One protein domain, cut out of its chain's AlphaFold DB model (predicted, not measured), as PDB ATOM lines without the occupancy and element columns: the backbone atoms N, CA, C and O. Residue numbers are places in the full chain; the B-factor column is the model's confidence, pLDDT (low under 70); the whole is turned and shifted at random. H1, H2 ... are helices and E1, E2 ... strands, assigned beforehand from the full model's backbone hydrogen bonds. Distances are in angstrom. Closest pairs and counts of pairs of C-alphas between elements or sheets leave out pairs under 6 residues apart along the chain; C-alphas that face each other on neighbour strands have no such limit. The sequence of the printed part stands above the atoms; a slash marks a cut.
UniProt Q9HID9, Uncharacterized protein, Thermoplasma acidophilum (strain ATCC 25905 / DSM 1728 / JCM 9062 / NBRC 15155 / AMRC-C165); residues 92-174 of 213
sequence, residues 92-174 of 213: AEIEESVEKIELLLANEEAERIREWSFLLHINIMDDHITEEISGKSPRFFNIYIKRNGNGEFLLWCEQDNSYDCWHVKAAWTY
ATOM      1  N   ALA A  92     171.884 122.476 202.095       58.78
ATOM      2  CA  ALA A  92     172.865 121.444 201.757       58.78
ATOM      3  C   ALA A  92     172.271 120.254 200.970       58.78
ATOM      4  O   ALA A  92     172.921 119.730 200.072       58.78
ATOM      5  N   GLU A  93     171.029 119.845 201.252       58.38
ATOM      6  CA  GLU A  93     170.379 118.738 200.526       58.38
ATOM      7  C   GLU A  93     169.893 119.170 199.133       58.38
ATOM      8  O   GLU A  93     169.733 118.348 198.228       58.38
ATOM      9  N   ILE A  94     169.642 120.470 198.955       59.44
ATOM     10  CA  ILE A  94     169.239 121.047 197.671       59.44
ATOM     11  C   ILE A  94     170.453 121.104 196.741       59.44
ATOM     12  O   ILE A  94     170.347 120.646 195.604       59.44
ATOM     13  N   GLU A  95     171.601 121.577 197.229       61.22
ATOM     14  CA  GLU A  95     172.858 121.633 196.466       61.22
ATOM     15  C   GLU A  95     173.286 120.245 195.964       61.22
ATOM     16  O   GLU A  95     173.523 120.076 194.768       61.22
ATOM     17  N   GLU A  96     173.239 119.221 196.822       61.81
ATOM     18  CA  GLU A  96     173.576 117.840 196.444       61.81
ATOM     19  C   GLU A  96     172.625 117.276 195.366       61.81
ATOM     20  O   GLU A  96     173.030 116.537 194.463       61.81
ATOM     21  N   SER A  97     171.340 117.644 195.414       62.41
ATOM     22  CA  SER A  97     170.361 117.223 194.404       62.41
ATOM     23  C   SER A  97     170.552 117.921 193.053       62.41
ATOM     24  O   SER A  97     170.355 117.288 192.015       62.41
ATOM     25  N   VAL A  98     170.967 119.191 193.058       67.38
ATOM     26  CA  VAL A  98     171.232 119.978 191.847       67.38
ATOM     27  C   VAL A  98     172.501 119.481 191.159       67.38
ATOM     28  O   VAL A  98     172.441 119.168 189.972       67.38
ATOM     29  N   GLU A  99     173.596 119.284 191.901       63.72
ATOM     30  CA  GLU A  99     174.839 118.714 191.357       63.72
ATOM     31  C   GLU A  99     174.599 117.341 190.720       63.72
ATOM     32  O   GLU A  99     175.111 117.030 189.643       63.72
ATOM     33  N   LYS A 100     173.761 116.511 191.348       66.56
ATOM     34  CA  LYS A 100     173.423 115.189 190.815       66.56
ATOM     35  C   LYS A 100     172.614 115.265 189.518       66.56
ATOM     36  O   LYS A 100     172.815 114.427 188.639       66.56
ATOM     37  N   ILE A 101     171.707 116.234 189.389       63.28
ATOM     38  CA  ILE A 101     170.943 116.467 188.153       63.28
ATOM     39  C   ILE A 101     171.870 116.971 187.043       63.28
ATOM     40  O   ILE A 101     171.810 116.448 185.932       63.28
ATOM     41  N   GLU A 102     172.752 117.926 187.339       64.81
ATOM     42  CA  GLU A 102     173.738 118.432 186.375       64.81
ATOM     43  C   GLU A 102     174.674 117.322 185.884       64.81
ATOM     44  O   GLU A 102     174.900 117.190 184.681       64.81
ATOM     45  N   LEU A 103     175.143 116.454 186.785       67.38
ATOM     46  CA  LEU A 103     175.981 115.307 186.436       67.38
ATOM     47  C   LEU A 103     175.244 114.296 185.538       67.38
ATOM     48  O   LEU A 103     175.833 113.738 184.614       67.38
ATOM     49  N   LEU A 104     173.957 114.043 185.798       61.59
ATOM     50  CA  LEU A 104     173.140 113.148 184.971       61.59
ATOM     51  C   LEU A 104     172.928 113.717 183.565       61.59
ATOM     52  O   LEU A 104     173.105 112.989 182.591       61.59
ATOM     53  N   LEU A 105     172.623 115.013 183.458       59.94
ATOM     54  CA  LEU A 105     172.479 115.697 182.170       59.94
ATOM     55  C   LEU A 105     173.793 115.683 181.378       59.94
ATOM     56  O   LEU A 105     173.785 115.364 180.191       59.94
ATOM     57  N   ALA A 106     174.927 115.932 182.039       61.97
ATOM     58  CA  ALA A 106     176.246 115.869 181.412       61.97
ATOM     59  C   ALA A 106     176.580 114.462 180.880       61.97
ATOM     60  O   ALA A 106     177.163 114.322 179.804       61.97
ATOM     61  N   ASN A 107     176.188 113.408 181.603       64.38
ATOM     62  CA  ASN A 107     176.402 112.027 181.168       64.38
ATOM     63  C   ASN A 107     175.500 111.637 179.987       64.38
ATOM     64  O   ASN A 107     175.978 110.992 179.055       64.38
ATOM     65  N   GLU A 108     174.229 112.048 179.984       61.50
ATOM     66  CA  GLU A 108     173.332 111.819 178.841       61.50
ATOM     67  C   GLU A 108     173.820 112.538 177.575       61.50
ATOM     68  O   GLU A 108     173.745 111.985 176.474       61.50
ATOM     69  N   GLU A 109     174.339 113.758 177.712       59.78
ATOM     70  CA  GLU A 109     174.956 114.485 176.601       59.78
ATOM     71  C   GLU A 109     176.221 113.775 176.103       59.78
ATOM     72  O   GLU A 109     176.382 113.584 174.897       59.78
ATOM     73  N   ALA A 110     177.079 113.295 177.008       59.38
ATOM     74  CA  ALA A 110     178.282 112.546 176.648       59.38
ATOM     75  C   ALA A 110     177.973 111.224 175.921       59.38
ATOM     76  O   ALA A 110     178.693 110.848 174.993       59.38
ATOM     77  N   GLU A 111     176.904 110.517 176.299       61.03
ATOM     78  CA  GLU A 111     176.475 109.300 175.602       61.03
ATOM     79  C   GLU A 111     175.936 109.586 174.197       61.03
ATOM     80  O   GLU A 111     176.264 108.841 173.273       61.03
ATOM     81  N   ARG A 112     175.205 110.690 173.988       57.41
ATOM     82  CA  ARG A 112     174.773 111.106 172.637       57.41
ATOM     83  C   ARG A 112     175.951 111.419 171.716       57.41
ATOM     84  O   ARG A 112     175.869 111.160 170.521       57.41
ATOM     85  N   ILE A 113     177.041 111.948 172.269       57.00
ATOM     86  CA  ILE A 113     178.237 112.333 171.510       57.00
ATOM     87  C   ILE A 113     179.077 111.107 171.109       57.00
ATOM     88  O   ILE A 113     179.763 111.149 170.090       57.00
ATOM     89  N   ARG A 114     179.008 109.987 171.848       56.12
ATOM     90  CA  ARG A 114     179.796 108.771 171.546       56.12
ATOM     91  C   ARG A 114     179.472 108.129 170.198       56.12
ATOM     92  O   ARG A 114     180.331 107.448 169.648       56.12
ATOM     93  N   GLU A 115     178.256 108.305 169.688       52.34
ATOM     94  CA  GLU A 115     177.831 107.731 168.403       52.34
ATOM     95  C   GLU A 115     178.121 108.646 167.205       52.34
ATOM     96  O   GLU A 115     177.895 108.253 166.061       52.34
ATOM     97  N   TRP A 116     178.623 109.859 167.444       58.78
ATOM     98  CA  TRP A 116     178.910 110.825 166.395       58.78
ATOM     99  C   TRP A 116     180.382 110.763 166.013       58.78
ATOM    100  O   TRP A 116     181.267 111.056 166.814       58.78
ATOM    101  N   SER A 117     180.659 110.392 164.764       54.59
ATOM    102  CA  SER A 117     181.952 110.696 164.158       54.59
ATOM    103  C   SER A 117     181.879 112.068 163.518       54.59
ATOM    104  O   SER A 117     181.036 112.310 162.657       54.59
ATOM    105  N   PHE A 118     182.773 112.942 163.965       58.84
ATOM    106  CA  PHE A 118     182.943 114.274 163.419       58.84
ATOM    107  C   PHE A 118     184.091 114.276 162.426       58.84
ATOM    108  O   PHE A 118     185.198 113.832 162.736       58.84
ATOM    109  N   LEU A 119     183.833 114.807 161.236       61.03
ATOM    110  CA  LEU A 119     184.887 115.186 160.312       61.03
ATOM    111  C   LEU A 119     185.117 116.688 160.472       61.03
ATOM    112  O   LEU A 119     184.252 117.481 160.117       61.03
ATOM    113  N   LEU A 120     186.258 117.054 161.059       61.06
ATOM    114  CA  LEU A 120     186.673 118.440 161.252       61.06
ATOM    115  C   LEU A 120     187.422 118.912 160.004       61.06
ATOM    116  O   LEU A 120     188.525 118.436 159.727       61.06
ATOM    117  N   HIS A 121     186.854 119.865 159.270       64.38
ATOM    118  CA  HIS A 121     187.573 120.575 158.216       64.38
ATOM    119  C   HIS A 121     187.704 122.053 158.579       64.38
ATOM    120  O   HIS A 121     186.707 122.769 158.657       64.38
ATOM    121  N   ILE A 122     188.941 122.506 158.787       63.94
ATOM    122  CA  ILE A 122     189.262 123.917 159.008       63.94
ATOM    123  C   ILE A 122     189.623 124.522 157.653       63.94
ATOM    124  O   ILE A 122     190.473 123.995 156.932       63.94
ATOM    125  N   ASN A 123     188.930 125.592 157.273       57.66
ATOM    126  CA  ASN A 123     189.195 126.283 156.018       57.66
ATOM    127  C   ASN A 123     190.602 126.913 156.006       57.66
ATOM    128  O   ASN A 123     191.121 127.303 157.039       57.66
ATOM    129  N   ILE A 124     191.178 127.116 154.818       53.28
ATOM    130  CA  ILE A 124     192.467 127.798 154.591       53.28
ATOM    131  C   ILE A 124     192.475 129.222 155.179       53.28
ATOM    132  O   ILE A 124     193.529 129.747 155.525       53.28
ATOM    133  N   MET A 125     191.298 129.850 155.264       55.38
ATOM    134  CA  MET A 125     191.113 131.178 155.857       55.38
ATOM    135  C   MET A 125     190.885 131.142 157.375       55.38
ATOM    136  O   MET A 125     190.728 132.212 157.958       55.38
ATOM    137  N   ASP A 126     190.837 129.953 157.991       62.47
ATOM    138  CA  ASP A 126     190.609 129.725 159.426       62.47
ATOM    139  C   ASP A 126     189.333 130.406 159.978       62.47
ATOM    140  O   ASP A 126     189.219 130.683 161.167       62.47
ATOM    141  N   ASP A 127     188.349 130.692 159.119       63.97
ATOM    142  CA  ASP A 127     187.161 131.492 159.444       63.97
ATOM    143  C   ASP A 127     185.918 130.653 159.793       63.97
ATOM    144  O   ASP A 127     184.969 131.154 160.409       63.97
ATOM    145  N   HIS A 128     185.923 129.370 159.426       69.25
ATOM    146  CA  HIS A 128     184.878 128.416 159.770       69.25
ATOM    147  C   HIS A 128     185.380 126.974 159.825       69.25
ATOM    148  O   HIS A 128     186.357 126.584 159.180       69.25
ATOM    149  N   ILE A 129     184.647 126.190 160.603       76.62
ATOM    150  CA  ILE A 129     184.796 124.758 160.795       76.62
ATOM    151  C   ILE A 129     183.581 124.097 160.158       76.62
ATOM    152  O   ILE A 129     182.453 124.431 160.519       76.62
ATOM    153  N   THR A 130     183.784 123.149 159.252       76.81
ATOM    154  CA  THR A 130     182.699 122.255 158.835       76.81
ATOM    155  C   THR A 130     182.725 121.022 159.720       76.81
ATOM    156  O   THR A 130     183.769 120.377 159.832       76.81
ATOM    157  N   GLU A 131     181.587 120.708 160.332       69.12
ATOM    158  CA  GLU A 131     181.382 119.473 161.081       69.12
ATOM    159  C   GLU A 131     180.402 118.564 160.333       69.12
ATOM    160  O   GLU A 131     179.383 119.003 159.790       69.12
ATOM    161  N   GLU A 132     180.720 117.272 160.320       69.31
ATOM    162  CA  GLU A 132     179.814 116.208 159.900       69.31
ATOM    163  C   GLU A 132     179.294 115.485 161.142       69.31
ATOM    164  O   GLU A 132     180.088 115.042 161.958       69.31
ATOM    165  N   ILE A 133     177.980 115.311 161.283       68.56
ATOM    166  CA  ILE A 133     177.438 114.350 162.255       68.56
ATOM    167  C   ILE A 133     177.122 113.065 161.503       68.56
ATOM    168  O   ILE A 133     176.141 113.002 160.750       68.56
ATOM    169  N   SER A 134     177.935 112.028 161.698       58.66
ATOM    170  CA  SER A 134     177.641 110.722 161.111       58.66
ATOM    171  C   SER A 134     176.458 110.055 161.825       58.66
ATOM    172  O   SER A 134     176.468 109.816 163.029       58.66
ATOM    173  N   GLY A 135     175.417 109.748 161.050       60.88
ATOM    174  CA  GLY A 135     174.193 109.064 161.471       60.88
ATOM    175  C   GLY A 135     173.459 108.485 160.253       60.88
ATOM    176  O   GLY A 135     174.035 108.383 159.173       60.88
ATOM    177  N   LYS A 136     172.165 108.137 160.367       53.28
ATOM    178  CA  LYS A 136     171.364 107.603 159.230       53.28
ATOM    179  C   LYS A 136     171.226 108.574 158.044       53.28
ATOM    180  O   LYS A 136     170.839 108.166 156.952       53.28
ATOM    181  N   SER A 137     171.496 109.858 158.256       59.53
ATOM    182  CA  SER A 137     171.570 110.877 157.211       59.53
ATOM    183  C   SER A 137     172.640 111.882 157.629       59.53
ATOM    184  O   SER A 137     172.363 112.664 158.542       59.53
ATOM    185  N   PRO A 138     173.849 111.835 157.041       65.62
ATOM    186  CA  PRO A 138     174.916 112.749 157.414       65.62
ATOM    187  C   PRO A 138     174.457 114.181 157.159       65.62
ATOM    188  O   PRO A 138     173.889 114.494 156.106       65.62
ATOM    189  N   ARG A 139     174.648 115.036 158.160       71.44
ATOM    190  CA  ARG A 139     174.393 116.470 158.052       71.44
ATOM    191  C   ARG A 139     175.711 117.197 158.191       71.44
ATOM    192  O   ARG A 139     176.462 116.928 159.124       71.44
ATOM    193  N   PHE A 140     175.928 118.113 157.261       78.19
ATOM    194  CA  PHE A 140     177.032 119.053 157.288       78.19
ATOM    195  C   PHE A 140     176.485 120.394 157.742       78.19
ATOM    196  O   PHE A 140     175.460 120.851 157.231       78.19
ATOM    197  N   PHE A 141     177.159 121.010 158.693       80.44
ATOM    198  CA  PHE A 141     176.889 122.380 159.098       80.44
ATOM    199  C   PHE A 141     178.210 123.056 159.419       80.44
ATOM    200  O   PHE A 141     179.223 122.407 159.690       80.44
ATOM    201  N   ASN A 142     178.187 124.380 159.361       84.06
ATOM    202  CA  ASN A 142     179.362 125.179 159.627       84.06
ATOM    203  C   ASN A 142     179.260 125.843 160.999       84.06
ATOM    204  O   ASN A 142     178.204 126.329 161.421       84.06
ATOM    205  N   ILE A 143     180.395 125.889 161.679       86.38
ATOM    206  CA  ILE A 143     180.618 126.678 162.876       86.38
ATOM    207  C   ILE A 143     181.595 127.785 162.500       86.38
ATOM    208  O   ILE A 143     182.740 127.536 162.140       86.38
ATOM    209  N   TYR A 144     181.122 129.019 162.561       83.38
ATOM    210  CA  TYR A 144     181.851 130.204 162.132       83.38
ATOM    211  C   TYR A 144     182.492 130.906 163.314       83.38
ATOM    212  O   TYR A 144     181.907 130.962 164.394       83.38
ATOM    213  N   ILE A 145     183.630 131.552 163.089       83.12
ATOM    214  CA  ILE A 145     184.127 132.557 164.024       83.12
ATOM    215  C   ILE A 145     183.359 133.861 163.773       83.12
ATOM    216  O   ILE A 145     183.404 134.433 162.685       83.12
ATOM    217  N   LYS A 146     182.639 134.357 164.781       81.25
ATOM    218  CA  LYS A 146     181.888 135.620 164.735       81.25
ATOM    219  C   LYS A 146     182.199 136.481 165.952       81.25
ATOM    220  O   LYS A 146     182.472 135.973 167.032       81.25
ATOM    221  N   ARG A 147     182.125 137.803 165.797       72.12
ATOM    222  CA  ARG A 147     182.241 138.732 166.927       72.12
ATOM    223  C   ARG A 147     180.912 138.879 167.657       72.12
ATOM    224  O   ARG A 147     179.879 139.077 167.019       72.12
ATOM    225  N   ASN A 148     180.944 138.825 168.986       72.19
ATOM    226  CA  ASN A 148     179.805 139.212 169.813       72.19
ATOM    227  C   ASN A 148     179.687 140.749 169.901       72.19
ATOM    228  O   ASN A 148     180.570 141.487 169.460       72.19
ATOM    229  N   GLY A 149     178.600 141.246 170.499       62.25
ATOM    230  CA  GLY A 149     178.383 142.690 170.691       62.25
ATOM    231  C   GLY A 149     179.459 143.398 171.530       62.25
ATOM    232  O   GLY A 149     179.538 144.621 171.493       62.25
ATOM    233  N   ASN A 150     180.309 142.640 172.230       63.19
ATOM    234  CA  ASN A 150     181.414 143.142 173.047       63.19
ATOM    235  C   ASN A 150     182.763 143.125 172.297       63.19
ATOM    236  O   ASN A 150     183.785 143.482 172.875       63.19
ATOM    237  N   GLY A 151     182.781 142.726 171.019       62.94
ATOM    238  CA  GLY A 151     183.985 142.689 170.185       62.94
ATOM    239  C   GLY A 151     184.862 141.446 170.369       62.94
ATOM    240  O   GLY A 151     185.942 141.385 169.788       62.94
ATOM    241  N   GLU A 152     184.413 140.448 171.132       72.19
ATOM    242  CA  GLU A 152     185.133 139.186 171.315       72.19
ATOM    243  C   GLU A 152     184.763 138.185 170.219       72.19
ATOM    244  O   GLU A 152     183.590 138.046 169.859       72.19
ATOM    245  N   PHE A 153     185.755 137.457 169.707       79.00
ATOM    246  CA  PHE A 153     185.531 136.357 168.774       79.00
ATOM    247  C   PHE A 153     184.992 135.126 169.511       79.00
ATOM    248  O   PHE A 153     185.629 134.608 170.427       79.00
ATOM    249  N   LEU A 154     183.833 134.648 169.071       84.19
ATOM    250  CA  LEU A 154     183.160 133.444 169.534       84.19
ATOM    251  C   LEU A 154     182.859 132.527 168.352       84.19
ATOM    252  O   LEU A 154     182.709 132.974 167.215       84.19
ATOM    253  N   LEU A 155     182.722 131.239 168.636       88.94
ATOM    254  CA  LEU A 155     182.181 130.289 167.678       88.94
ATOM    255  C   LEU A 155     180.656 130.442 167.612       88.94
ATOM    256  O   LEU A 155     179.993 130.589 168.637       88.94
ATOM    257  N   TRP A 156     180.104 130.406 166.407       88.94
ATOM    258  CA  TRP A 156     178.676 130.484 166.129       88.94
ATOM    259  C   TRP A 156     178.272 129.327 165.227       88.94
ATOM    260  O   TRP A 156     178.834 129.151 164.149       88.94
ATOM    261  N   CYS A 157     177.283 128.553 165.650       89.44
ATOM    262  CA  CYS A 157     176.767 127.421 164.898       89.44
ATOM    263  C   CYS A 157     175.640 127.853 163.952       89.44
ATOM    264  O   CYS A 157     174.661 128.462 164.387       89.44
ATOM    265  N   GLU A 158     175.748 127.487 162.672       86.62
ATOM    266  CA  GLU A 158     174.713 127.730 161.659       86.62
ATOM    267  C   GLU A 158     173.450 126.900 161.886       86.62
ATOM    268  O   GLU A 158     172.341 127.409 161.728       86.62
ATOM    269  N   GLN A 159     173.619 125.644 162.299       86.06
ATOM    270  CA  GLN A 159     172.523 124.696 162.487       86.06
ATOM    271  C   GLN A 159     171.527 125.166 163.558       86.06
ATOM    272  O   GLN A 159     170.318 125.038 163.366       86.06
ATOM    273  N   ASP A 160     172.032 125.734 164.658       85.38
ATOM    274  CA  ASP A 160     171.212 126.193 165.788       85.38
ATOM    275  C   ASP A 160     171.061 127.719 165.850       85.38
ATOM    276  O   ASP A 160     170.353 128.233 166.716       85.38
ATOM    277  N   ASN A 161     171.742 128.456 164.964       87.81
ATOM    278  CA  ASN A 161     171.837 129.917 165.001       87.81
ATOM    279  C   ASN A 161     172.219 130.445 166.405       87.81
ATOM    280  O   ASN A 161     171.633 131.403 166.913       87.81
ATOM    281  N   SER A 162     173.194 129.799 167.052       87.50
ATOM    282  CA  SER A 162     173.563 130.061 168.450       87.50
ATOM    283  C   SER A 162     175.080 130.119 168.651       87.50
ATOM    284  O   SER A 162     175.836 129.425 167.974       87.50
ATOM    285  N   TYR A 163     175.510 130.944 169.610       86.81
ATOM    286  CA  TYR A 163     176.883 130.986 170.138       86.81
ATOM    287  C   TYR A 163     177.104 130.006 171.297       86.81
ATOM    288  O   TYR A 163     178.238 129.730 171.675       86.81
ATOM    289  N   ASP A 164     176.016 129.507 171.876       86.56
ATOM    290  CA  ASP A 164     176.022 128.567 172.987       86.56
ATOM    291  C   ASP A 164     175.061 127.433 172.643       86.56
ATOM    292  O   ASP A 164     173.856 127.477 172.898       86.56
ATOM    293  N   CYS A 165     175.592 126.447 171.935       86.81
ATOM    294  CA  CYS A 165     174.912 125.190 171.683       86.81
ATOM    295  C   CYS A 165     175.908 124.043 171.813       86.81
ATOM    296  O   CYS A 165     177.123 124.249 171.893       86.81
ATOM    297  N   TRP A 166     175.392 122.818 171.830       81.75
ATOM    298  CA  TRP A 166     176.233 121.639 171.975       81.75
ATOM    299  C   TRP A 166     177.258 121.525 170.833       81.75
ATOM    300  O   TRP A 166     178.384 121.130 171.105       81.75
ATOM    301  N   HIS A 167     176.924 121.941 169.600       83.69
ATOM    302  CA  HIS A 167     177.860 121.936 168.468       83.69
ATOM    303  C   HIS A 167     179.071 122.835 168.744       83.69
ATOM    304  O   HIS A 167     180.211 122.432 168.563       83.69
ATOM    305  N   VAL A 168     178.836 124.047 169.265       86.25
ATOM    306  CA  VAL A 168     179.919 124.960 169.662       86.25
ATOM    307  C   VAL A 168     180.760 124.353 170.787       86.25
ATOM    308  O   VAL A 168     181.987 124.435 170.752       86.25
ATOM    309  N   LYS A 169     180.121 123.719 171.777       85.69
ATOM    310  CA  LYS A 169     180.826 123.046 172.880       85.69
ATOM    311  C   LYS A 169     181.677 121.878 172.376       85.69
ATOM    312  O   LYS A 169     182.821 121.751 172.801       85.69
ATOM    313  N   ALA A 170     181.150 121.075 171.454       82.25
ATOM    314  CA  ALA A 170     181.867 119.985 170.803       82.25
ATOM    315  C   ALA A 170     183.058 120.516 169.994       82.25
ATOM    316  O   ALA A 170     184.175 120.045 170.198       82.25
ATOM    317  N   ALA A 171     182.864 121.567 169.193       83.88
ATOM    318  CA  ALA A 171     183.932 122.215 168.435       83.88
ATOM    319  C   ALA A 171     185.094 122.673 169.334       83.88
ATOM    320  O   ALA A 171     186.264 122.475 169.010       83.88
ATOM    321  N   TRP A 172     184.783 123.224 170.513       83.94
ATOM    322  CA  TRP A 172     185.784 123.635 171.502       83.94
ATOM    323  C   TRP A 172     186.617 122.486 172.078       83.94
ATOM    324  O   TRP A 172     187.689 122.748 172.627       83.94
ATOM    325  N   THR A 173     186.172 121.232 171.968       81.25
ATOM    326  CA  THR A 173     186.963 120.077 172.418       81.25
ATOM    327  C   THR A 173     188.137 119.762 171.487       81.25
ATOM    328  O   THR A 173     189.104 119.143 171.935       81.25
ATOM    329  N   TYR A 174     188.111 120.230 170.232       80.56
ATOM    330  CA  TYR A 174     189.187 119.992 169.271       80.56
ATOM    331  C   TYR A 174     190.383 120.932 169.507       80.56
ATOM    332  O   TYR A 174     190.230 122.160 169.466       80.56
TER     333      TYR A 174
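Overview. This is residues 92 to 174 of the 213 residues of an uncharacterized protein of Thermoplasma acidophilum (strain ATCC 25905 / DSM 1728 / JCM 9062 / NBRC 15155 / AMRC-C165) (UniProt Q9HID9). Look for a small antiparallel sheet of three strands, E1 E2 E3, with the short helix H2 packed on it, and a long helix, H1, whose residues 92 to 108 stick out as a free arm. The printed part has 83 residues, with two named helices and three named strands in the order H1 E1 E2 E3 H2, a mixed class. The strands form a meander, each the antiparallel neighbour of the one before. The whole is loose, with a radius of gyration of the C-alphas of 15.7 A, and flat, spanning 51 by 39 by 20 A.

Arrangement. Begin with the hairpin of E1, residues 128 to 133, and E2, residues 139 to 147, where N 129 and O 143 are 2.8 A apart, within hydrogen-bond range. E2 also forms a hairpin with E3, residues 153 to 157; there N 146 and O 154 are 2.8 A apart, within range. Residues 121 to 122 pair antiparallel with residues 129 to 130 of E1. H2, residues 166 to 171, is on the sheet; its closest C-alphas to E3 are those of Val 168 and Leu 155, 6.1 A apart. H1, residues 92 to 114, is not on the sheet, and is only just apart from H2, 8.5 A at the closest. In H1 and H2 every O i to N i+4 pair is within hydrogen-bond range.

Along the chain. Find C-alpha 139 at (174.393, 116.470, 158.052); from there E2 runs 25.2 A to C-alpha 147. E1 measures 16.1 A and E3 13.1 A. H2 ends at C-alpha 171, (183.932, 122.215, 168.435). H1 starts at C-alpha 92, (172.865, 121.444, 201.757), and runs 33.5 A.

Size, cuts and confidence. The C-alphas farthest apart are those of Glu 93 and Ile 124, 51.8 A. The printed part has no cut. The link from H1 to E1 is long, 13 residues. pLDDT is under 70 in residues 92 to 128, 131 to 138 and 149 to 151.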